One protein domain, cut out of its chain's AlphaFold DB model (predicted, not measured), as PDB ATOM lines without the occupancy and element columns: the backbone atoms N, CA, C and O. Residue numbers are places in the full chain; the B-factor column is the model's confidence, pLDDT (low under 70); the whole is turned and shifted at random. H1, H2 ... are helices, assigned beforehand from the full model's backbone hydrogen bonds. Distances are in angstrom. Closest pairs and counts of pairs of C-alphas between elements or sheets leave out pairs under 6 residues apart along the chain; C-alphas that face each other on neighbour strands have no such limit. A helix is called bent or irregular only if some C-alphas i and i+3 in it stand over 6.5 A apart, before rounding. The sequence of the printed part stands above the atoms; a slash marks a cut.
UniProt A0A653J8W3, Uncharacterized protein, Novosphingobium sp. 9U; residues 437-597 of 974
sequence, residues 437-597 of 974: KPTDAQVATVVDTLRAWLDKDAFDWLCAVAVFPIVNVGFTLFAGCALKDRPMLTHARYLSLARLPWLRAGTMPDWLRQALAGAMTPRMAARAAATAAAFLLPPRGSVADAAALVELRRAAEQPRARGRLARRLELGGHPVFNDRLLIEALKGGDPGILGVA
ATOM      1  N   LYS A 437     -62.013  26.018  20.659       95.75
ATOM      2  CA  LYS A 437     -60.714  26.469  20.162       95.75
ATOM      3  C   LYS A 437     -60.904  27.690  19.238       95.75
ATOM      4  O   LYS A 437     -61.646  27.573  18.260       95.75
ATOM      5  N   PRO A 438     -60.253  28.837  19.517       96.50
ATOM      6  CA  PRO A 438     -60.187  29.965  18.587       96.50
ATOM      7  C   PRO A 438     -59.414  29.603  17.311       96.50
ATOM      8  O   PRO A 438     -58.769  28.559  17.237       96.50
ATOM      9  N   THR A 439     -59.423  30.481  16.310       96.44
ATOM     10  CA  THR A 439     -58.579  30.283  15.117       96.44
ATOM     11  C   THR A 439     -57.097  30.201  15.500       96.44
ATOM     12  O   THR A 439     -56.669  30.828  16.471       96.44
ATOM     13  N   ASP A 440     -56.287  29.463  14.738       95.81
ATOM     14  CA  ASP A 440     -54.860  29.298  15.062       95.81
ATOM     15  C   ASP A 440     -54.113  30.643  15.124       95.81
ATOM     16  O   ASP A 440     -53.250  30.828  15.980       95.81
ATOM     17  N   ALA A 441     -54.512  31.623  14.305       95.75
ATOM     18  CA  ALA A 441     -53.989  32.990  14.360       95.75
ATOM     19  C   ALA A 441     -54.318  33.701  15.687       95.75
ATOM     20  O   ALA A 441     -53.457  34.363  16.270       95.75
ATOM     21  N   GLN A 442     -55.540  33.539  16.208       95.12
ATOM     22  CA  GLN A 442     -55.924  34.075  17.519       95.12
ATOM     23  C   GLN A 442     -55.169  33.375  18.650       95.12
ATOM     24  O   GLN A 442     -54.708  34.038  19.576       95.12
ATOM     25  N   VAL A 443     -54.997  32.051  18.570       96.44
ATOM     26  CA  VAL A 443     -54.220  31.291  19.560       96.44
ATOM     27  C   VAL A 443     -52.761  31.758  19.577       96.44
ATOM     28  O   VAL A 443     -52.235  32.036  20.654       96.44
ATOM     29  N   ALA A 444     -52.129  31.907  18.409       95.88
ATOM     30  CA  ALA A 444     -50.769  32.436  18.293       95.88
ATOM     31  C   ALA A 444     -50.663  33.851  18.881       95.88
ATOM     32  O   ALA A 444     -49.795  34.102  19.713       95.88
ATOM     33  N   THR A 445     -51.616  34.732  18.551       94.44
ATOM     34  CA  THR A 445     -51.684  36.099  19.095       94.44
ATOM     35  C   THR A 445     -51.759  36.095  20.622       94.44
ATOM     36  O   THR A 445     -51.027  36.836  21.275       94.44
ATOM     37  N   VAL A 446     -52.599  35.237  21.216       95.06
ATOM     38  CA  VAL A 446     -52.704  35.099  22.678       95.06
ATOM     39  C   VAL A 446     -51.374  34.635  23.280       95.06
ATOM     40  O   VAL A 446     -50.914  35.226  24.255       95.06
ATOM     41  N   VAL A 447     -50.733  33.611  22.710       96.50
ATOM     42  CA  VAL A 447     -49.459  33.075  23.219       96.50
ATOM     43  C   VAL A 447     -48.328  34.098  23.112       96.50
ATOM     44  O   VAL A 447     -47.573  34.265  24.073       96.50
ATOM     45  N   ASP A 448     -48.217  34.808  21.993       94.75
ATOM     46  CA  ASP A 448     -47.182  35.826  21.793       94.75
ATOM     47  C   ASP A 448     -47.408  37.044  22.691       94.75
ATOM     48  O   ASP A 448     -46.460  37.550  23.290       94.75
ATOM     49  N   THR A 449     -48.665  37.449  22.886       93.06
ATOM     50  CA  THR A 449     -49.032  38.514  23.829       93.06
ATOM     51  C   THR A 449     -48.653  38.136  25.264       93.06
ATOM     52  O   THR A 449     -48.054  38.935  25.984       93.06
ATOM     53  N   LEU A 450     -48.928  36.895  25.682       95.06
ATOM     54  CA  LEU A 450     -48.511  36.392  26.994       95.06
ATOM     55  C   LEU A 450     -46.991  36.341  27.134       95.06
ATOM     56  O   LEU A 450     -46.483  36.658  28.204       95.06
ATOM     57  N   ARG A 451     -46.264  35.950  26.082       95.62
ATOM     58  CA  ARG A 451     -44.795  35.906  26.081       95.62
ATOM     59  C   ARG A 451     -44.171  37.299  26.141       95.62
ATOM     60  O   ARG A 451     -43.108  37.445  26.729       95.62
ATOM     61  N   ALA A 452     -44.793  38.290  25.510       92.62
ATOM     62  CA  ALA A 452     -44.331  39.672  25.550       92.62
ATOM     63  C   ALA A 452     -44.574  40.314  26.923       92.62
ATOM     64  O   ALA A 452     -43.743  41.085  27.391       92.62
ATOM     65  N   TRP A 453     -45.700  39.991  27.565       90.62
ATOM     66  CA  TRP A 453     -46.079  40.580  28.849       90.62
ATOM     67  C   TRP A 453     -45.458  39.884  30.063       90.62
ATOM     68  O   TRP A 453     -45.035  40.534  31.018       90.62
ATOM     69  N   LEU A 454     -45.423  38.552  30.063       93.44
ATOM     70  CA  LEU A 454     -44.729  37.801  31.098       93.44
ATOM     71  C   LEU A 454     -43.233  37.861  30.823       93.44
ATOM     72  O   LEU A 454     -42.791  37.608  29.705       93.44
ATOM     73  N   ASP A 455     -42.435  38.085  31.868       94.00
ATOM     74  CA  ASP A 455     -41.009  37.819  31.734       94.00
ATOM     75  C   ASP A 455     -40.784  36.346  31.336       94.00
ATOM     76  O   ASP A 455     -41.633  35.469  31.551       94.00
ATOM     77  N   LYS A 456     -39.620  36.058  30.746       95.56
ATOM     78  CA  LYS A 456     -39.313  34.715  30.239       95.56
ATOM     79  C   LYS A 456     -39.536  33.624  31.296       95.56
ATOM     80  O   LYS A 456     -39.974  32.524  30.962       95.56
ATOM     81  N   ASP A 457     -39.216  33.901  32.559       96.56
ATOM     82  CA  ASP A 457     -39.391  32.936  33.637       96.56
ATOM     83  C   ASP A 457     -40.881  32.732  33.947       96.56
ATOM     84  O   ASP A 457     -41.346  31.599  34.012       96.56
ATOM     85  N   ALA A 458     -41.664  33.793  34.096       96.38
ATOM     86  CA  ALA A 458     -43.093  33.684  34.349       96.38
ATOM     87  C   ALA A 458     -43.829  32.982  33.192       96.38
ATOM     88  O   ALA A 458     -44.701  32.153  33.449       96.38
ATOM     89  N   PHE A 459     -43.426  33.220  31.938       97.69
ATOM     90  CA  PHE A 459     -43.954  32.496  30.779       97.69
ATOM     91  C   PHE A 459     -43.576  31.005  30.807       97.69
ATOM     92  O   PHE A 459     -44.452  30.146  30.715       97.69
ATOM     93  N   ASP A 460     -42.292  30.681  31.017       97.31
ATOM     94  CA  ASP A 460     -41.809  29.300  31.184       97.31
ATOM     95  C   ASP A 460     -42.586  28.571  32.311       97.31
ATOM     96  O   ASP A 460     -42.928  27.390  32.193       97.31
ATOM     97  N   TRP A 461     -42.876  29.276  33.411       97.56
ATOM     98  CA  TRP A 461     -43.643  28.761  34.544       97.56
ATOM     99  C   TRP A 461     -45.109  28.509  34.169       97.56
ATOM    100  O   TRP A 461     -45.624  27.427  34.454       97.56
ATOM    101  N   LEU A 462     -45.763  29.437  33.468       97.81
ATOM    102  CA  LEU A 462     -47.122  29.248  32.961       97.81
ATOM    103  C   LEU A 462     -47.225  28.030  32.030       97.81
ATOM    104  O   LEU A 462     -48.138  27.217  32.177       97.81
ATOM    105  N   CYS A 463     -46.265  27.863  31.119       97.56
ATOM    106  CA  CYS A 463     -46.202  26.703  30.233       97.56
ATOM    107  C   CYS A 463     -46.086  25.383  31.007       97.56
ATOM    108  O   CYS A 463     -46.733  24.395  30.660       97.56
ATOM    109  N   ALA A 464     -45.309  25.357  32.090       96.62
ATOM    110  CA  ALA A 464     -45.223  24.181  32.946       96.62
ATOM    111  C   ALA A 464     -46.527  23.906  33.713       96.62
ATOM    112  O   ALA A 464     -46.897  22.743  33.883       96.62
ATOM    113  N   VAL A 465     -47.241  24.952  34.147       97.06
ATOM    114  CA  VAL A 465     -48.571  24.825  34.768       97.06
ATOM    115  C   VAL A 465     -49.575  24.212  33.788       97.06
ATOM    116  O   VAL A 465     -50.344  23.336  34.178       97.06
ATOM    117  N   ALA A 466     -49.517  24.597  32.511       97.00
ATOM    118  CA  ALA A 466     -50.396  24.093  31.456       97.00
ATOM    119  C   ALA A 466     -50.289  22.574  31.209       97.00
ATOM    120  O   ALA A 466     -51.266  21.950  30.785       97.00
ATOM    121  N   VAL A 467     -49.141  21.954  31.520       95.69
ATOM    122  CA  VAL A 467     -48.959  20.491  31.428       95.69
ATOM    123  C   VAL A 467     -49.916  19.751  32.362       95.69
ATOM    124  O   VAL A 467     -50.353  18.644  32.053       95.69
ATOM    125  N   PHE A 468     -50.278  20.353  33.494       94.31
ATOM    126  CA  PHE A 468     -51.141  19.709  34.473       94.31
ATOM    127  C   PHE A 468     -52.630  19.881  34.109       94.31
ATOM    128  O   PHE A 468     -53.037  20.963  33.688       94.31
ATOM    129  N   PRO A 469     -53.463  18.831  34.266       91.44
ATOM    130  CA  PRO A 469     -54.849  18.805  33.781       91.44
ATOM    131  C   PRO A 469     -55.795  19.793  34.442       91.44
ATOM    132  O   PRO A 469     -56.782  20.213  33.845       91.44
ATOM    133  N   ILE A 470     -55.527  20.133  35.697       91.62
ATOM    134  CA  ILE A 470     -56.364  21.037  36.476       91.62
ATOM    135  C   ILE A 470     -55.500  22.181  36.958       91.62
ATOM    136  O   ILE A 470     -54.455  21.971  37.564       91.62
ATOM    137  N   VAL A 471     -55.976  23.401  36.766       93.75
ATOM    138  CA  VAL A 471     -55.364  24.559  37.400       93.75
ATOM    139  C   VAL A 471     -55.478  24.395  38.917       93.75
ATOM    140  O   VAL A 471     -56.558  24.466  39.501       93.75
ATOM    141  N   ASN A 472     -54.346  24.111  39.549       93.12
ATOM    142  CA  ASN A 472     -54.247  23.835  40.971       93.12
ATOM    143  C   ASN A 472     -53.206  24.777  41.562       93.12
ATOM    144  O   ASN A 472     -52.036  24.704  41.188       93.12
ATOM    145  N   VAL A 473     -53.621  25.624  42.506       93.31
ATOM    146  CA  VAL A 473     -52.721  26.623  43.105       93.31
ATOM    147  C   VAL A 473     -51.509  25.955  43.743       93.31
ATOM    148  O   VAL A 473     -50.383  26.442  43.648       93.31
ATOM    149  N   GLY A 474     -51.727  24.787  44.345       92.19
ATOM    150  CA  GLY A 474     -50.661  24.028  44.960       92.19
ATOM    151  C   GLY A 474     -49.594  23.563  43.974       92.19
ATOM    152  O   GLY A 474     -48.402  23.711  44.242       92.19
ATOM    153  N   PHE A 475     -50.019  23.057  42.815       93.75
ATOM    154  CA  PHE A 475     -49.106  22.702  41.734       93.75
ATOM    155  C   PHE A 475     -48.399  23.933  41.180       93.75
ATOM    156  O   PHE A 475     -47.185  23.891  41.002       93.75
ATOM    157  N   THR A 476     -49.119  25.036  40.962       95.88
ATOM    158  CA  THR A 476     -48.533  26.291  40.480       95.88
ATOM    159  C   THR A 476     -47.390  26.742  41.384       95.88
ATOM    160  O   THR A 476     -46.274  26.943  40.905       95.88
ATOM    161  N   LEU A 477     -47.621  26.820  42.696       94.44
ATOM    162  CA  LEU A 477     -46.607  27.218  43.677       94.44
ATOM    163  C   LEU A 477     -45.432  26.235  43.750       94.44
ATOM    164  O   LEU A 477     -44.271  26.654  43.792       94.44
ATOM    165  N   PHE A 478     -45.720  24.932  43.721       92.44
ATOM    166  CA  PHE A 478     -44.694  23.894  43.690       92.44
ATOM    167  C   PHE A 478     -43.817  24.008  42.437       92.44
ATOM    168  O   PHE A 478     -42.589  23.993  42.533       92.44
ATOM    169  N   ALA A 479     -44.433  24.196  41.269       94.50
ATOM    170  CA  ALA A 479     -43.732  24.362  40.006       94.50
ATOM    171  C   ALA A 479     -42.849  25.616  40.007       94.50
ATOM    172  O   ALA A 479     -41.685  25.542  39.612       94.50
ATOM    173  N   GLY A 480     -43.341  26.725  40.566       94.69
ATOM    174  CA  GLY A 480     -42.554  27.948  40.738       94.69
ATOM    175  C   GLY A 480     -41.303  27.741  41.596       94.69
ATOM    176  O   GLY A 480     -40.287  28.401  41.381       94.69
ATOM    177  N   CYS A 481     -41.330  26.795  42.537       92.62
ATOM    178  CA  CYS A 481     -40.162  26.434  43.340       92.62
ATOM    179  C   CYS A 481     -39.218  25.434  42.652       92.62
ATOM    180  O   CYS A 481     -38.024  25.464  42.934       92.62
ATOM    181  N   ALA A 482     -39.735  24.533  41.809       91.50
ATOM    182  CA  ALA A 482     -39.015  23.335  41.367       91.50
ATOM    183  C   ALA A 482     -38.458  23.385  39.929       91.50
ATOM    184  O   ALA A 482     -37.548  22.623  39.605       91.50
ATOM    185  N   LEU A 483     -38.980  24.246  39.048       91.75
ATOM    186  CA  LEU A 483     -38.650  24.218  37.610       91.75
ATOM    187  C   LEU A 483     -37.207  24.620  37.262       91.75
ATOM    188  O   LEU A 483     -36.661  24.190  36.236       91.75
ATOM    189  N   LYS A 484     -36.575  25.463  38.078       90.75
ATOM    190  CA  LYS A 484     -35.211  25.959  37.863       90.75
ATOM    191  C   LYS A 484     -34.397  25.848  39.146       90.75
ATOM    192  O   LYS A 484     -34.943  25.789  40.240       90.75
ATOM    193  N   ASP A 485     -33.075  25.849  38.980       84.38
ATOM    194  CA  ASP A 485     -32.124  25.784  40.096       84.38
ATOM    195  C   ASP A 485     -32.261  27.011  41.016       84.38
ATOM    196  O   ASP A 485     -32.051  26.926  42.224       84.38
ATOM    197  N   ARG A 486     -32.680  28.150  40.444       84.94
ATOM    198  CA  ARG A 486     -33.189  29.302  41.190       84.94
ATOM    199  C   ARG A 486     -34.720  29.275  41.179       84.94
ATOM    200  O   ARG A 486     -35.288  29.095  40.099       84.94
ATOM    201  N   PRO A 487     -35.384  29.486  42.329       85.75
ATOM    202  CA  PRO A 487     -36.837  29.507  42.385       85.75
ATOM    203  C   PRO A 487     -37.377  30.629  41.496       85.75
ATOM    204  O   PRO A 487     -36.927  31.771  41.556       85.75
ATOM    205  N   MET A 488     -38.347  30.283  40.658       91.62
ATOM    206  CA  MET A 488     -39.065  31.220  39.791       91.62
ATOM    207  C   MET A 488     -40.184  31.933  40.554       91.62
ATOM    208  O   MET A 488     -40.637  32.991  40.124       91.62
ATOM    209  N   LEU A 489     -40.591  31.360  41.691       93.62
ATOM    210  CA  LEU A 489     -41.554  31.916  42.629       93.62
ATOM    211  C   LEU A 489     -41.023  33.218  43.247       93.62
ATOM    212  O   LEU A 489     -40.280  33.206  44.228       93.62
ATOM    213  N   THR A 490     -41.444  34.339  42.672       93.25
ATOM    214  CA  THR A 490     -41.318  35.687  43.237       93.25
ATOM    215  C   THR A 490     -42.709  36.307  43.345       93.25
ATOM    216  O   THR A 490     -43.628  35.887  42.639       93.25
ATOM    217  N   HIS A 491     -42.879  37.315  44.207       91.81
ATOM    218  CA  HIS A 491     -44.165  38.007  44.367       91.81
ATOM    219  C   HIS A 491     -44.671  38.594  43.056       91.81
ATOM    220  O   HIS A 491     -45.789  38.296  42.657       91.81
ATOM    221  N   ALA A 492     -43.824  39.363  42.368       92.31
ATOM    222  CA  ALA A 492     -44.184  40.013  41.113       92.31
ATOM    223  C   ALA A 492     -44.634  38.994  40.054       92.31
ATOM    224  O   ALA A 492     -45.683  39.162  39.445       92.31
ATOM    225  N   ARG A 493     -43.901  37.884  39.889       94.94
ATOM    226  CA  ARG A 493     -44.260  36.847  38.909       94.94
ATOM    227  C   ARG A 493     -45.523  36.097  39.300       94.94
ATOM    228  O   ARG A 493     -46.364  35.850  38.442       94.94
ATOM    229  N   TYR A 494     -45.671  35.742  40.577       95.69
ATOM    230  CA  TYR A 494     -46.883  35.078  41.047       95.69
ATOM    231  C   TYR A 494     -48.106  35.983  40.888       95.69
ATOM    232  O   TYR A 494     -49.131  35.504  40.424       95.69
ATOM    233  N   LEU A 495     -47.989  37.279  41.192       94.06
ATOM    234  CA  LEU A 495     -49.037  38.270  40.950       94.06
ATOM    235  C   LEU A 495     -49.395  38.360  39.468       94.06
ATOM    236  O   LEU A 495     -50.572  38.283  39.132       94.06
ATOM    237  N   SER A 496     -48.407  38.440  38.573       94.12
ATOM    238  CA  SER A 496     -48.665  38.444  37.131       94.12
ATOM    239  C   SER A 496     -49.426  37.195  36.676       94.12
ATOM    240  O   SER A 496     -50.379  37.300  35.908       94.12
ATOM    241  N   LEU A 497     -49.066  36.016  37.189       96.06
ATOM    242  CA  LEU A 497     -49.785  34.779  36.886       96.06
ATOM    243  C   LEU A 497     -51.187  34.752  37.509       96.06
ATOM    244  O   LEU A 497     -52.150  34.427  36.822       96.06
ATOM    245  N   ALA A 498     -51.325  35.111  38.786       95.25
ATOM    246  CA  ALA A 498     -52.572  35.013  39.546       95.25
ATOM    247  C   ALA A 498     -53.727  35.819  38.933       95.25
ATOM    248  O   ALA A 498     -54.889  35.509  39.180       95.25
ATOM    249  N   ARG A 499     -53.400  36.816  38.112       93.88
ATOM    250  CA  ARG A 499     -54.342  37.671  37.388       93.88
ATOM    251  C   ARG A 499     -54.870  37.061  36.090       93.88
ATOM    252  O   ARG A 499     -55.885  37.511  35.568       93.88
ATOM    253  N   LEU A 500     -54.210  36.032  35.554       95.81
ATOM    254  CA  LEU A 500     -54.636  35.391  34.312       95.81
ATOM    255  C   LEU A 500     -56.037  34.774  34.486       95.81
ATOM    256  O   LEU A 500     -56.254  34.044  35.461       95.81
ATOM    257  N   PRO A 501     -56.977  34.974  33.537       95.56
ATOM    258  CA  PRO A 501     -58.373  34.562  33.698       95.56
ATOM    259  C   PRO A 501     -58.547  33.092  34.073       95.56
ATOM    260  O   PRO A 501     -59.413  32.742  34.864       95.56
ATOM    261  N   TRP A 502     -57.699  32.219  33.541       95.69
ATOM    262  CA  TRP A 502     -57.768  30.770  33.727       95.69
ATOM    263  C   TRP A 502     -57.203  30.331  35.085       95.69
ATOM    264  O   TRP A 502     -57.657  29.328  35.640       95.69
ATOM    265  N   LEU A 503     -56.260  31.100  35.646       96.44
ATOM    266  CA  LEU A 503     -55.764  30.915  37.014       96.44
ATOM    267  C   LEU A 503     -56.749  31.452  38.061       96.44
ATOM    268  O   LEU A 503     -56.872  30.848  39.127       96.44
ATOM    269  N   ARG A 504     -57.518  32.496  37.730       94.94
ATOM    270  CA  ARG A 504     -58.649  32.972  38.546       94.94
ATOM    271  C   ARG A 504     -59.843  32.012  38.497       94.94
ATOM    272  O   ARG A 504     -60.355  31.584  39.529       94.94
ATOM    273  N   ALA A 505     -60.226  31.581  37.295       94.44
ATOM    274  CA  ALA A 505     -61.327  30.643  37.070       94.44
ATOM    275  C   ALA A 505     -61.020  29.203  37.524       94.44
ATOM    276  O   ALA A 505     -61.931  28.377  37.607       94.44
ATOM    277  N   GLY A 506     -59.755  28.868  37.801       93.56
ATOM    278  CA  GLY A 506     -59.351  27.516  38.195       93.56
ATOM    279  C   GLY A 506     -59.503  26.472  37.081       93.56
ATOM    280  O   GLY A 506     -59.547  25.274  37.360       93.56
ATOM    281  N   THR A 507     -59.580  26.902  35.819       93.75
ATOM    282  CA  THR A 507     -59.690  26.026  34.644       93.75
ATOM    283  C   THR A 507     -58.982  26.660  33.456       93.75
ATOM    284  O   THR A 507     -59.265  27.810  33.133       93.75
ATOM    285  N   MET A 508     -58.123  25.899  32.775       96.06
ATOM    286  CA  MET A 508     -57.454  26.316  31.541       96.06
ATOM    287  C   MET A 508     -57.977  25.467  30.376       96.06
ATOM    288  O   MET A 508     -57.916  24.241  30.488       96.06
ATOM    289  N   PRO A 509     -58.497  26.064  29.285       96.44
ATOM    290  CA  PRO A 509     -58.971  25.298  28.136       96.44
ATOM    291  C   PRO A 509     -57.876  24.440  27.499       96.44
ATOM    292  O   PRO A 509     -56.723  24.864  27.398       96.44
ATOM    293  N   ASP A 510     -58.240  23.256  27.005       95.62
ATOM    294  CA  ASP A 510     -57.267  22.308  26.451       95.62
ATOM    295  C   ASP A 510     -56.525  22.855  25.227       95.62
ATOM    296  O   ASP A 510     -55.330  22.602  25.083       95.62
ATOM    297  N   TRP A 511     -57.187  23.658  24.384       96.62
ATOM    298  CA  TRP A 511     -56.539  24.302  23.236       96.62
ATOM    299  C   TRP A 511     -55.381  25.208  23.670       96.62
ATOM    300  O   TRP A 511     -54.322  25.221  23.045       96.62
ATOM    301  N   LEU A 512     -55.558  25.928  24.777       97.12
ATOM    302  CA  LEU A 512     -54.558  26.836  25.318       97.12
ATOM    303  C   LEU A 512     -53.460  26.069  26.042       97.12
ATOM    304  O   LEU A 512     -52.284  26.387  25.885       97.12
ATOM    305  N   ARG A 513     -53.831  25.015  26.779       97.19
ATOM    306  CA  ARG A 513     -52.863  24.114  27.409       97.19
ATOM    307  C   ARG A 513     -51.916  23.507  26.378       97.19
ATOM    308  O   ARG A 513     -50.707  23.518  26.583       97.19
ATOM    309  N   GLN A 514     -52.456  23.028  25.257       95.81
ATOM    310  CA  GLN A 514     -51.677  22.480  24.146       95.81
ATOM    311  C   GLN A 514     -50.773  23.540  23.511       95.81
ATOM    312  O   GLN A 514     -49.586  23.284  23.328       95.81
ATOM    313  N   ALA A 515     -51.298  24.738  23.235       96.88
ATOM    314  CA  ALA A 515     -50.515  25.829  22.655       96.88
ATOM    315  C   ALA A 515     -49.347  26.259  23.564       96.88
ATOM    316  O   ALA A 515     -48.215  26.401  23.107       96.88
ATOM    317  N   LEU A 516     -49.594  26.395  24.872       97.38
ATOM    318  CA  LEU A 516     -48.563  26.725  25.859       97.38
ATOM    319  C   LEU A 516     -47.544  25.599  26.031       97.38
ATOM    320  O   LEU A 516     -46.355  25.871  26.197       97.38
ATOM    321  N   ALA A 517     -47.982  24.342  25.979       95.94
ATOM    322  CA  ALA A 517     -47.073  23.214  26.080       95.94
ATOM    323  C   ALA A 517     -46.195  23.069  24.827       95.94
ATOM    324  O   ALA A 517     -45.000  22.810  24.961       95.94
ATOM    325  N   GLY A 518     -46.746  23.323  23.637       96.00
ATOM    326  CA  GLY A 518     -45.990  23.388  22.382       96.00
ATOM    327  C   GLY A 518     -45.013  24.567  22.305       96.00
ATOM    328  O   GLY A 518     -44.020  24.496  21.592       96.00
ATOM    329  N   ALA A 519     -45.234  25.629  23.087       96.56
ATOM    330  CA  ALA A 519     -44.302  26.752  23.195       96.56
ATOM    331  C   ALA A 519     -43.063  26.453  24.069       96.56
ATOM    332  O   ALA A 519     -42.153  27.285  24.148       96.56
ATOM    333  N   MET A 520     -43.007  25.302  24.752       96.31
ATOM    334  CA  MET A 520     -41.872  24.937  25.602       96.31
ATOM    335  C   MET A 520     -40.681  24.432  24.791       96.31
ATOM    336  O   MET A 520     -40.807  23.620  23.881       96.31
ATOM    337  N   THR A 521     -39.474  24.795  25.226       95.50
ATOM    338  CA  THR A 521     -38.269  24.077  24.779       95.50
ATOM    339  C   THR A 521     -38.300  22.619  25.268       95.50
ATOM    340  O   THR A 521     -38.795  22.370  26.374       95.50
ATOM    341  N   PRO A 522     -37.685  21.651  24.557       94.19
ATOM    342  CA  PRO A 522     -37.674  20.244  24.977       94.19
ATOM    343  C   PRO A 522     -37.132  20.031  26.400       94.19
ATOM    344  O   PRO A 522     -37.647  19.226  27.178       94.19
ATOM    345  N   ARG A 523     -36.117  20.816  26.791       94.06
ATOM    346  CA  ARG A 523     -35.559  20.800  28.152       94.06
ATOM    347  C   ARG A 523     -36.567  21.288  29.194       94.06
ATOM    348  O   ARG A 523     -36.622  20.720  30.286       94.06
ATOM    349  N   MET A 524     -37.329  22.339  28.887       95.06
ATOM    350  CA  MET A 524     -38.377  22.841  29.777       95.06
ATOM    351  C   MET A 524     -39.522  21.835  29.887       95.06
ATOM    352  O   MET A 524     -39.914  21.517  31.002       95.06
ATOM    353  N   ALA A 525     -39.977  21.253  28.775       94.56
ATOM    354  CA  ALA A 525     -41.013  20.220  28.780       94.56
ATOM    355  C   ALA A 525     -40.615  19.016  29.655       94.56
ATOM    356  O   ALA A 525     -41.377  18.593  30.525       94.56
ATOM    357  N   ALA A 526     -39.375  18.529  29.528       92.75
ATOM    358  CA  ALA A 526     -38.860  17.441  30.362       92.75
ATOM    359  C   ALA A 526     -38.799  17.795  31.862       92.75
ATOM    360  O   ALA A 526     -38.989  16.913  32.710       92.75
ATOM    361  N   ARG A 527     -38.531  19.065  32.205       94.44
ATOM    362  CA  ARG A 527     -38.544  19.583  33.586       94.44
ATOM    363  C   ARG A 527     -39.964  19.786  34.113       94.44
ATOM    364  O   ARG A 527     -40.231  19.407  35.251       94.44
ATOM    365  N   ALA A 528     -40.877  20.312  33.303       94.62
ATOM    366  CA  ALA A 528     -42.290  20.445  33.638       94.62
ATOM    367  C   ALA A 528     -42.914  19.071  33.914       94.62
ATOM    368  O   ALA A 528     -43.534  18.878  34.957       94.62
ATOM    369  N   ALA A 529     -42.634  18.076  33.068       92.94
ATOM    370  CA  ALA A 529     -43.044  16.691  33.284       92.94
ATOM    371  C   ALA A 529     -42.452  16.086  34.568       92.94
ATOM    372  O   ALA A 529     -43.157  15.424  35.326       92.94
ATOM    373  N   ALA A 530     -41.164  16.332  34.842       91.56
ATOM    374  CA  ALA A 530     -40.522  15.911  36.091       91.56
ATOM    375  C   ALA A 530     -41.217  16.514  37.318       91.56
ATOM    376  O   ALA A 530     -41.441  15.829  38.312       91.56
ATOM    377  N   THR A 531     -41.563  17.795  37.221       92.56
ATOM    378  CA  THR A 531     -42.210  18.579  38.273       92.56
ATOM    379  C   THR A 531     -43.641  18.100  38.507       92.56
ATOM    380  O   THR A 531     -44.026  17.873  39.650       92.56
ATOM    381  N   ALA A 532     -44.410  17.852  37.445       92.12
ATOM    382  CA  ALA A 532     -45.740  17.254  37.531       92.12
ATOM    383  C   ALA A 532     -45.686  15.851  38.153       92.12
ATOM    384  O   ALA A 532     -46.449  15.559  39.073       92.12
ATOM    385  N   ALA A 533     -44.737  15.007  37.729       90.25
ATOM    386  CA  ALA A 533     -44.516  13.700  38.345       90.25
ATOM    387  C   ALA A 533     -44.204  13.838  39.840       90.25
ATOM    388  O   ALA A 533     -44.811  13.135  40.640       90.25
ATOM    389  N   ALA A 534     -43.302  14.759  40.205       88.75
ATOM    390  CA  ALA A 534     -42.890  15.033  41.581       88.75
ATOM    391  C   ALA A 534     -44.045  15.536  42.466       88.75
ATOM    392  O   ALA A 534     -44.124  15.169  43.637       88.75
ATOM    393  N   PHE A 535     -44.951  16.334  41.905       87.56
ATOM    394  CA  PHE A 535     -46.140  16.827  42.596       87.56
ATOM    395  C   PHE A 535     -47.182  15.731  42.849       87.56
ATOM    396  O   PHE A 535     -47.836  15.722  43.886       87.56
ATOM    397  N   LEU A 536     -47.319  14.781  41.920       86.38
ATOM    398  CA  LEU A 536     -48.219  13.632  42.070       86.38
ATOM    399  C   LEU A 536     -47.700  12.587  43.071       86.38
ATOM    400  O   LEU A 536     -48.433  11.660  43.427       86.38
ATOM    401  N   LEU A 537     -46.447  12.702  43.526       81.81
ATOM    402  CA  LEU A 537     -45.900  11.810  44.543       81.81
ATOM    403  C   LEU A 537     -46.504  12.152  45.908       81.81
ATOM    404  O   LEU A 537     -46.531  13.323  46.292       81.81
ATOM    405  N   PRO A 538     -46.883  11.153  46.719       70.19
ATOM    406  CA  PRO A 538     -47.128  11.396  48.127       70.19
ATOM    407  C   PRO A 538     -45.856  11.954  48.808       70.19
ATOM    408  O   PRO A 538     -44.733  11.699  48.357       70.19
ATOM    409  N   PRO A 539     -45.987  12.696  49.915       63.59
ATOM    410  CA  PRO A 539     -44.871  13.312  50.591       63.59
ATOM    411  C   PRO A 539     -44.102  12.217  51.331       63.59
ATOM    412  O   PRO A 539     -44.617  11.138  51.658       63.59
ATOM    413  N   ARG A 540     -42.837  12.497  51.633       55.84
ATOM    414  CA  ARG A 540     -41.994  11.568  52.389       55.84
ATOM    415  C   ARG A 540     -42.647  11.278  53.747       55.84
ATOM    416  O   ARG A 540     -42.827  12.192  54.541       55.84
ATOM    417  N   GLY A 541     -42.984  10.012  54.006       58.50
ATOM    418  CA  GLY A 541     -43.539   9.558  55.289       58.50
ATOM    419  C   GLY A 541     -45.019   9.168  55.278       58.50
ATOM    420  O   GLY A 541     -45.500   8.675  56.294       58.50
ATOM    421  N   SER A 542     -45.739   9.311  54.157       57.06
ATOM    422  CA  SER A 542     -47.064   8.688  54.030       57.06
ATOM    423  C   SER A 542     -46.907   7.165  53.947       57.06
ATOM    424  O   SER A 542     -46.395   6.631  52.966       57.06
ATOM    425  N   VAL A 543     -47.306   6.463  55.010       51.34
ATOM    426  CA  VAL A 543     -47.097   5.013  55.200       51.34
ATOM    427  C   VAL A 543     -47.952   4.164  54.244       51.34
ATOM    428  O   VAL A 543     -47.700   2.975  54.082       51.34
ATOM    429  N   ALA A 544     -48.938   4.762  53.571       49.00
ATOM    430  CA  ALA A 544     -49.983   4.003  52.894       49.00
ATOM    431  C   ALA A 544     -49.544   3.272  51.616       49.00
ATOM    432  O   ALA A 544     -50.289   2.409  51.171       49.00
ATOM    433  N   ASP A 545     -48.373   3.562  51.029       58.53
ATOM    434  CA  ASP A 545     -47.932   2.822  49.838       58.53
ATOM    435  C   ASP A 545     -46.431   3.004  49.525       58.53
ATOM    436  O   ASP A 545     -46.030   3.627  48.539       58.53
ATOM    437  N   ALA A 546     -45.556   2.490  50.398       53.47
ATOM    438  CA  ALA A 546     -44.100   2.657  50.282       53.47
ATOM    439  C   ALA A 546     -43.532   2.188  48.923       53.47
ATOM    440  O   ALA A 546     -42.610   2.807  48.392       53.47
ATOM    441  N   ALA A 547     -44.101   1.136  48.324       56.78
ATOM    442  CA  ALA A 547     -43.683   0.634  47.014       56.78
ATOM    443  C   ALA A 547     -44.119   1.559  45.863       56.78
ATOM    444  O   ALA A 547     -43.306   1.870  44.987       56.78
ATOM    445  N   ALA A 548     -45.364   2.052  45.890       56.31
ATOM    446  CA  ALA A 548     -45.834   3.029  44.913       56.31
ATOM    447  C   ALA A 548     -45.006   4.313  45.009       56.31
ATOM    448  O   ALA A 548     -44.559   4.805  43.981       56.31
ATOM    449  N   LEU A 549     -44.706   4.776  46.229       54.56
ATOM    450  CA  LEU A 549     -43.841   5.920  46.533       54.56
ATOM    451  C   LEU A 549     -42.417   5.780  45.991       54.56
ATOM    452  O   LEU A 549     -41.878   6.742  45.450       54.56
ATOM    453  N   VAL A 550     -41.796   4.605  46.122       58.62
ATOM    454  CA  VAL A 550     -40.447   4.354  45.588       58.62
ATOM    455  C   VAL A 550     -40.448   4.399  44.061       58.62
ATOM    456  O   VAL A 550     -39.546   4.990  43.469       58.62
ATOM    457  N   GLU A 551     -41.453   3.822  43.404       59.28
ATOM    458  CA  GLU A 551     -41.575   3.880  41.942       59.28
ATOM    459  C   GLU A 551     -41.894   5.280  41.419       59.28
ATOM    460  O   GLU A 551     -41.287   5.732  40.452       59.28
ATOM    461  N   LEU A 552     -42.811   5.967  42.088       57.22
ATOM    462  CA  LEU A 552     -43.191   7.351  41.848       57.22
ATOM    463  C   LEU A 552     -41.949   8.258  41.992       57.22
ATOM    464  O   LEU A 552     -41.648   9.065  41.113       57.22
ATOM    465  N   ARG A 553     -41.154   8.092  43.051       62.66
ATOM    466  CA  ARG A 553     -39.926   8.874  43.263       62.66
ATOM    467  C   ARG A 553     -38.850   8.572  42.226       62.66
ATOM    468  O   ARG A 553     -38.242   9.494  41.688       62.66
ATOM    469  N   ARG A 554     -38.682   7.293  41.872       65.44
ATOM    470  CA  ARG A 554     -37.852   6.900  40.728       65.44
ATOM    471  C   ARG A 554     -38.361   7.534  39.435       65.44
ATOM    472  O   ARG A 554     -37.531   7.863  38.607       65.44
ATOM    473  N   ALA A 555     -39.667   7.741  39.249       64.56
ATOM    474  CA  ALA A 555     -40.220   8.424  38.076       64.56
ATOM    475  C   ALA A 555     -39.835   9.906  38.022       64.56
ATOM    476  O   ALA A 555     -39.443  10.397  36.965       64.56
ATOM    477  N   ALA A 556     -39.856  10.623  39.146       63.41
ATOM    478  CA  ALA A 556     -39.366  12.001  39.165       63.41
ATOM    479  C   ALA A 556     -37.881  12.087  38.750       63.41
ATOM    480  O   ALA A 556     -37.517  12.926  37.922       63.41
ATOM    481  N   GLU A 557     -37.051  11.165  39.249       74.81
ATOM    482  CA  GLU A 557     -35.593  11.161  39.054       74.81
ATOM    483  C   GLU A 557     -35.132  10.496  37.735       74.81
ATOM    484  O   GLU A 557     -34.123  10.900  37.164       74.81
ATOM    485  N   GLN A 558     -35.857   9.497  37.217       81.62
ATOM    486  CA  GLN A 558     -35.451   8.668  36.074       81.62
ATOM    487  C   GLN A 558     -36.488   8.706  34.936       81.62
ATOM    488  O   GLN A 558     -37.636   8.299  35.145       81.62
ATOM    489  N   PRO A 559     -36.088   9.048  33.694       78.88
ATOM    490  CA  PRO A 559     -36.994   9.092  32.538       78.88
ATOM    491  C   PRO A 559     -37.800   7.799  32.327       78.88
ATOM    492  O   PRO A 559     -39.007   7.840  32.110       78.88
ATOM    493  N   ARG A 560     -37.166   6.626  32.489       80.62
ATOM    494  CA  ARG A 560     -37.819   5.314  32.299       80.62
ATOM    495  C   ARG A 560     -38.962   5.045  33.280       80.62
ATOM    496  O   ARG A 560     -39.904   4.330  32.948       80.62
ATOM    497  N   ALA A 561     -38.881   5.570  34.498       81.12
ATOM    498  CA  ALA A 561     -39.916   5.352  35.502       81.12
ATOM    499  C   ALA A 561     -41.130   6.281  35.290       81.12
ATOM    500  O   ALA A 561     -42.236   5.911  35.683       81.12
ATOM    501  N   ARG A 562     -40.977   7.407  34.572       81.94
ATOM    502  CA  ARG A 562     -42.114   8.249  34.150       81.94
ATOM    503  C   ARG A 562     -43.038   7.537  33.180       81.94
ATOM    504  O   ARG A 562     -44.246   7.602  33.360       81.94
ATOM    505  N   GLY A 563     -42.489   6.760  32.246       82.69
ATOM    506  CA  GLY A 563     -43.294   5.909  31.364       82.69
ATOM    507  C   GLY A 563     -44.150   4.892  32.135       82.69
ATOM    508  O   GLY A 563     -45.304   4.658  31.785       82.69
ATOM    509  N   ARG A 564     -43.635   4.336  33.245       83.75
ATOM    510  CA  ARG A 564     -44.423   3.447  34.123       83.75
ATOM    511  C   ARG A 564     -45.533   4.195  34.859       83.75
ATOM    512  O   ARG A 564     -46.634   3.662  34.980       83.75
ATOM    513  N   LEU A 565     -45.260   5.416  35.324       80.94
ATOM    514  CA  LEU A 565     -46.279   6.284  35.912       80.94
ATOM    515  C   LEU A 565     -47.365   6.630  34.888       80.94
ATOM    516  O   LEU A 565     -48.538   6.433  35.184       80.94
ATOM    517  N   ALA A 566     -46.986   7.054  33.682       84.69
ATOM    518  CA  ALA A 566     -47.909   7.342  32.589       84.69
ATOM    519  C   ALA A 566     -48.830   6.145  32.304       84.69
ATOM    520  O   ALA A 566     -50.048   6.288  32.350       84.69
ATOM    521  N   ARG A 567     -48.266   4.936  32.169       85.56
ATOM    522  CA  ARG A 567     -49.047   3.704  31.971       85.56
ATOM    523  C   ARG A 567     -49.986   3.397  33.141       85.56
ATOM    524  O   ARG A 567     -51.088   2.897  32.939       85.56
ATOM    525  N   ARG A 568     -49.588   3.691  34.382       82.25
ATOM    526  CA  ARG A 568     -50.484   3.565  35.544       82.25
ATOM    527  C   ARG A 568     -51.609   4.591  35.531       82.25
ATOM    528  O   ARG A 568     -52.713   4.241  35.932       82.25
ATOM    529  N   LEU A 569     -51.345   5.828  35.113       82.50
ATOM    530  CA  LEU A 569     -52.377   6.858  34.993       82.50
ATOM    531  C   LEU A 569     -53.396   6.491  33.906       82.50
ATOM    532  O   LEU A 569     -54.596   6.588  34.159       82.50
ATOM    533  N   GLU A 570     -52.922   5.966  32.772       84.94
ATOM    534  CA  GLU A 570     -53.756   5.394  31.705       84.94
ATOM    535  C   GLU A 570     -54.636   4.246  32.236       84.94
ATOM    536  O   GLU A 570     -55.857   4.261  32.083       84.94
ATOM    537  N   LEU A 571     -54.037   3.268  32.931       82.94
ATOM    538  CA  LEU A 571     -54.748   2.091  33.452       82.94
ATOM    539  C   LEU A 571     -55.668   2.401  34.643       82.94
ATOM    540  O   LEU A 571     -56.683   1.735  34.843       82.94
ATOM    541  N   GLY A 572     -55.315   3.395  35.460       77.50
ATOM    542  CA  GLY A 572     -56.052   3.757  36.669       77.50
ATOM    543  C   GLY A 572     -57.435   4.341  36.382       77.50
ATOM    544  O   GLY A 572     -58.288   4.363  37.272       77.50
ATOM    545  N   GLY A 573     -57.673   4.808  35.149       74.31
ATOM    546  CA  GLY A 573     -58.960   5.348  34.708       74.31
ATOM    547  C   GLY A 573     -59.422   6.571  35.505       74.31
ATOM    548  O   GLY A 573     -60.616   6.883  35.516       74.31
ATOM    549  N   HIS A 574     -58.512   7.247  36.216       73.50
ATOM    550  CA  HIS A 574     -58.857   8.451  36.958       73.50
ATOM    551  C   HIS A 574     -59.105   9.577  35.949       73.50
ATOM    552  O   HIS A 574     -58.166   9.978  35.267       73.50
ATOM    553  N   PRO A 575     -60.328  10.124  35.844       73.12
ATOM    554  CA  PRO A 575     -60.694  11.011  34.740       73.12
ATOM    555  C   PRO A 575     -59.859  12.294  34.699       73.12
ATOM    556  O   PRO A 575     -59.685  12.862  33.635       73.12
ATOM    557  N   VAL A 576     -59.339  12.731  35.850       73.00
ATOM    558  CA  VAL A 576     -58.461  13.905  35.948       73.00
ATOM    559  C   VAL A 576     -57.038  13.605  35.487       73.00
ATOM    560  O   VAL A 576     -56.412  14.458  34.881       73.00
ATOM    561  N   PHE A 577     -56.507  12.420  35.800       81.31
ATOM    562  CA  PHE A 577     -55.098  12.104  35.538       81.31
ATOM    563  C   PHE A 577     -54.897  11.312  34.246       81.31
ATOM    564  O   PHE A 577     -53.767  11.187  33.787       81.31
ATOM    565  N   ASN A 578     -55.982  10.830  33.637       86.00
ATOM    566  CA  ASN A 578     -55.996  10.297  32.279       86.00
ATOM    567  C   ASN A 578     -56.053  11.430  31.237       86.00
ATOM    568  O   ASN A 578     -56.870  11.418  30.318       86.00
ATOM    569  N   ASP A 579     -55.234  12.453  31.449       91.88
ATOM    570  CA  ASP A 579     -55.100  13.602  30.570       91.88
ATOM    571  C   ASP A 579     -53.986  13.328  29.566       91.88
ATOM    572  O   ASP A 579     -52.858  13.003  29.946       91.88
ATOM    573  N   ARG A 580     -54.308  13.436  28.274       91.56
ATOM    574  CA  ARG A 580     -53.390  13.063  27.192       91.56
ATOM    575  C   ARG A 580     -52.118  13.915  27.210       91.56
ATOM    576  O   ARG A 580     -51.038  13.377  26.996       91.56
ATOM    577  N   LEU A 581     -52.238  15.210  27.519       91.38
ATOM    578  CA  LEU A 581     -51.103  16.132  27.575       91.38
ATOM    579  C   LEU A 581     -50.147  15.779  28.721       91.38
ATOM    580  O   LEU A 581     -48.942  15.667  28.504       91.38
ATOM    581  N   LEU A 582     -50.682  15.529  29.920       92.69
ATOM    582  CA  LEU A 582     -49.899  15.072  31.067       92.69
ATOM    583  C   LEU A 582     -49.224  13.725  30.783       92.69
ATOM    584  O   LEU A 582     -48.039  13.559  31.066       92.69
ATOM    585  N   ILE A 583     -49.964  12.760  30.235       92.44
ATOM    586  CA  ILE A 583     -49.454  11.419  29.932       92.44
ATOM    587  C   ILE A 583     -48.300  11.485  28.926       92.44
ATOM    588  O   ILE A 583     -47.257  10.882  29.178       92.44
ATOM    589  N   GLU A 584     -48.440  12.230  27.829       92.06
ATOM    590  CA  GLU A 584     -47.361  12.362  26.841       92.06
ATOM    591  C   GLU A 584     -46.160  13.130  27.390       92.06
ATOM    592  O   GLU A 584     -45.020  12.696  27.208       92.06
ATOM    593  N   ALA A 585     -46.393  14.199  28.159       91.12
ATOM    594  CA  ALA A 585     -45.314  14.899  28.847       91.12
ATOM    595  C   ALA A 585     -44.545  13.947  29.783       91.12
ATOM    596  O   ALA A 585     -43.312  13.944  29.803       91.12
ATOM    597  N   LEU A 586     -45.247  13.075  30.518       91.12
ATOM    598  CA  LEU A 586     -44.630  12.052  31.367       91.12
ATOM    599  C   LEU A 586     -43.884  10.984  30.556       91.12
ATOM    600  O   LEU A 586     -42.823  10.536  30.988       91.12
ATOM    601  N   LYS A 587     -44.374  10.591  29.379       91.94
ATOM    602  CA  LYS A 587     -43.642   9.687  28.472       91.94
ATOM    603  C   LYS A 587     -42.381  10.329  27.885       91.94
ATOM    604  O   LYS A 587     -41.524   9.607  27.382       91.94
ATOM    605  N   GLY A 588     -42.239  11.652  27.993       88.94
ATOM    606  CA  GLY A 588     -41.163  12.413  27.364       88.94
ATOM    607  C   GLY A 588     -41.406  12.665  25.876       88.94
ATOM    608  O   GLY A 588     -40.457  12.989  25.170       88.94
ATOM    609  N   GLY A 589     -42.649  12.493  25.411       87.75
ATOM    610  CA  GLY A 589     -43.060  12.917  24.079       87.75
ATOM    611  C   GLY A 589     -43.036  14.439  23.966       87.75
ATOM    612  O   GLY A 589     -43.110  15.146  24.975       87.75
ATOM    613  N   ASP A 590     -42.923  14.945  22.740       84.25
ATOM    614  CA  ASP A 590     -43.080  16.371  22.478       84.25
ATOM    615  C   ASP A 590     -44.557  16.753  22.688       84.25
ATOM    616  O   ASP A 590     -45.422  16.306  21.923       84.25
ATOM    617  N   PRO A 591     -44.882  17.555  23.718       75.44
ATOM    618  CA  PRO A 591     -46.260  17.939  23.982       75.44
ATOM    619  C   PRO A 591     -46.867  18.783  22.850       75.44
ATOM    620  O   PRO A 591     -48.092  18.829  22.743       75.44
ATOM    621  N   GLY A 592     -46.053  19.409  21.990       68.69
ATOM    622  CA  GLY A 592     -46.524  20.162  20.826       68.69
ATOM    623  C   GLY A 592     -47.128  19.281  19.729       68.69
ATOM    624  O   GLY A 592     -48.080  19.688  19.063       68.69
ATOM    625  N   ILE A 593     -46.657  18.036  19.584       67.69
ATOM    626  CA  ILE A 593     -47.116  17.117  18.525       67.69
ATOM    627  C   ILE A 593     -48.558  16.639  18.773       67.69
ATOM    628  O   ILE A 593     -49.282  16.294  17.837       67.69
ATOM    629  N   LEU A 594     -49.036  16.691  20.020       57.62
ATOM    630  CA  LEU A 594     -50.410  16.317  20.362       57.62
ATOM    631  C   LEU A 594     -51.481  17.206  19.720       57.62
ATOM    632  O   LEU A 594     -52.596  16.727  19.503       57.62
ATOM    633  N   GLY A 595     -51.154  18.462  19.401       51.53
ATOM    634  CA  GLY A 595     -52.097  19.394  18.782       51.53
ATOM    635  C   GLY A 595     -52.531  18.968  17.376       51.53
ATOM    636  O   GLY A 595     -53.677  19.193  17.000       51.53
ATOM    637  N   VAL A 596     -51.656  18.288  16.626       50.09
ATOM    638  CA  VAL A 596     -51.917  17.881  15.231       50.09
ATOM    639  C   VAL A 596     -52.859  16.673  15.155       50.09
ATOM    640  O   VAL A 596     -53.657  16.555  14.230       50.09
ATOM    641  N   ALA A 597     -52.827  15.788  16.154       45.66
ATOM    642  CA  ALA A 597     -53.637  14.567  16.169       45.66
ATOM    643  C   ALA A 597     -55.063  14.757  16.728       45.66
ATOM    644  O   ALA A 597     -55.825  13.795  16.778       45.66
TER     645      ALA A 597
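What this domain is: This is residues 437 to 597 of the 974 residues of an uncharacterized protein of Novosphingobium sp. 9U (UniProt A0A653J8W3). Two helices set at a steep angle to each other, H2 and H7, make the core of a rounded body of helices. H3, H4 and H6 pack round H2, with H3 on H7 as well; H1 packs on H6 at one far end, and at the other H8, H9 and H10 gather about H7, with H8 farthest out. The printed part has 161 residues with ten named helices, H1 to H10 in chain order, and no named strand; the class is all helix. It is compact, with a radius of gyration of the C-alphas of 15.4 A and spans of 45 by 37 by 28 A.

How they stand to each other: H1, residues 440 to 453, touches H6, residues 510 to 518, with residues 443 to 447 alone; the closest C-alphas, of Val 447 and Leu 516, are 6.9 A apart. H2, residues 456 to 466, touches H6 at a steep tilt of 47 degrees, opposite ways, with the C-alphas of Ala 466 and Arg 513 closest at 4.7 A. H2 also touches H3, residues 473 to 482, closest at Val 465 and Thr 476, C-alphas 5.9 A apart, and H4, residues 491 to 498, closest at Ala 458 and Arg 493, 5.7 A. H5, residues 501 to 505, touches no helix. H7, residues 522 to 535, touches H2 with residues 524 to 529 alone, closest at Ala 464 and Ala 528, C-alphas 4.8 A apart. H8, residues 543 to 557, forms a helical hairpin with H7, closest at Ala 530 and Ala 556, C-alphas 5.1 A apart. H9, residues 559 to 572, touches H8, closest at Ala 555 and Ala 561, C-alphas 4.0 A apart. H10, residues 580 to 587, is about perpendicular to H7 at 81 degrees and touches it, closest at Ala 529 and Leu 586, C-alphas 5.3 A apart. H9 and H10 form a second helical hairpin, at a shallow tilt of 34.9 degrees, only just short of steep; the closest C-alphas, of Gly 563 and Lys 587, are 4.8 A apart. Every O i to N i+4 pair is within hydrogen-bond range in H1 to H7 and H10; in H8 it is 9 of 11 and in H9 8 of 10.

Where its parts are: H1 begins at C-alpha 440, (-54.860, 29.298, 15.062), and is 19.9 A long. H7 is 19.8 A, H8 20.8 A and H9 20.2 A long. H8 is irregular: C-alphas 544 and 547 are 9.3 A apart. H10 ends at C-alpha 587, (-43.642, 9.687, 28.472).

The domain as a whole: The two C-alphas farthest apart, of Ala 441 and Val 543, are 50.0 A apart. The printed part has no cut, and no link between named helices is long. Mean pLDDT of the printed part is 86.3; residues 539 to 556 and 592 to 597 are under 70.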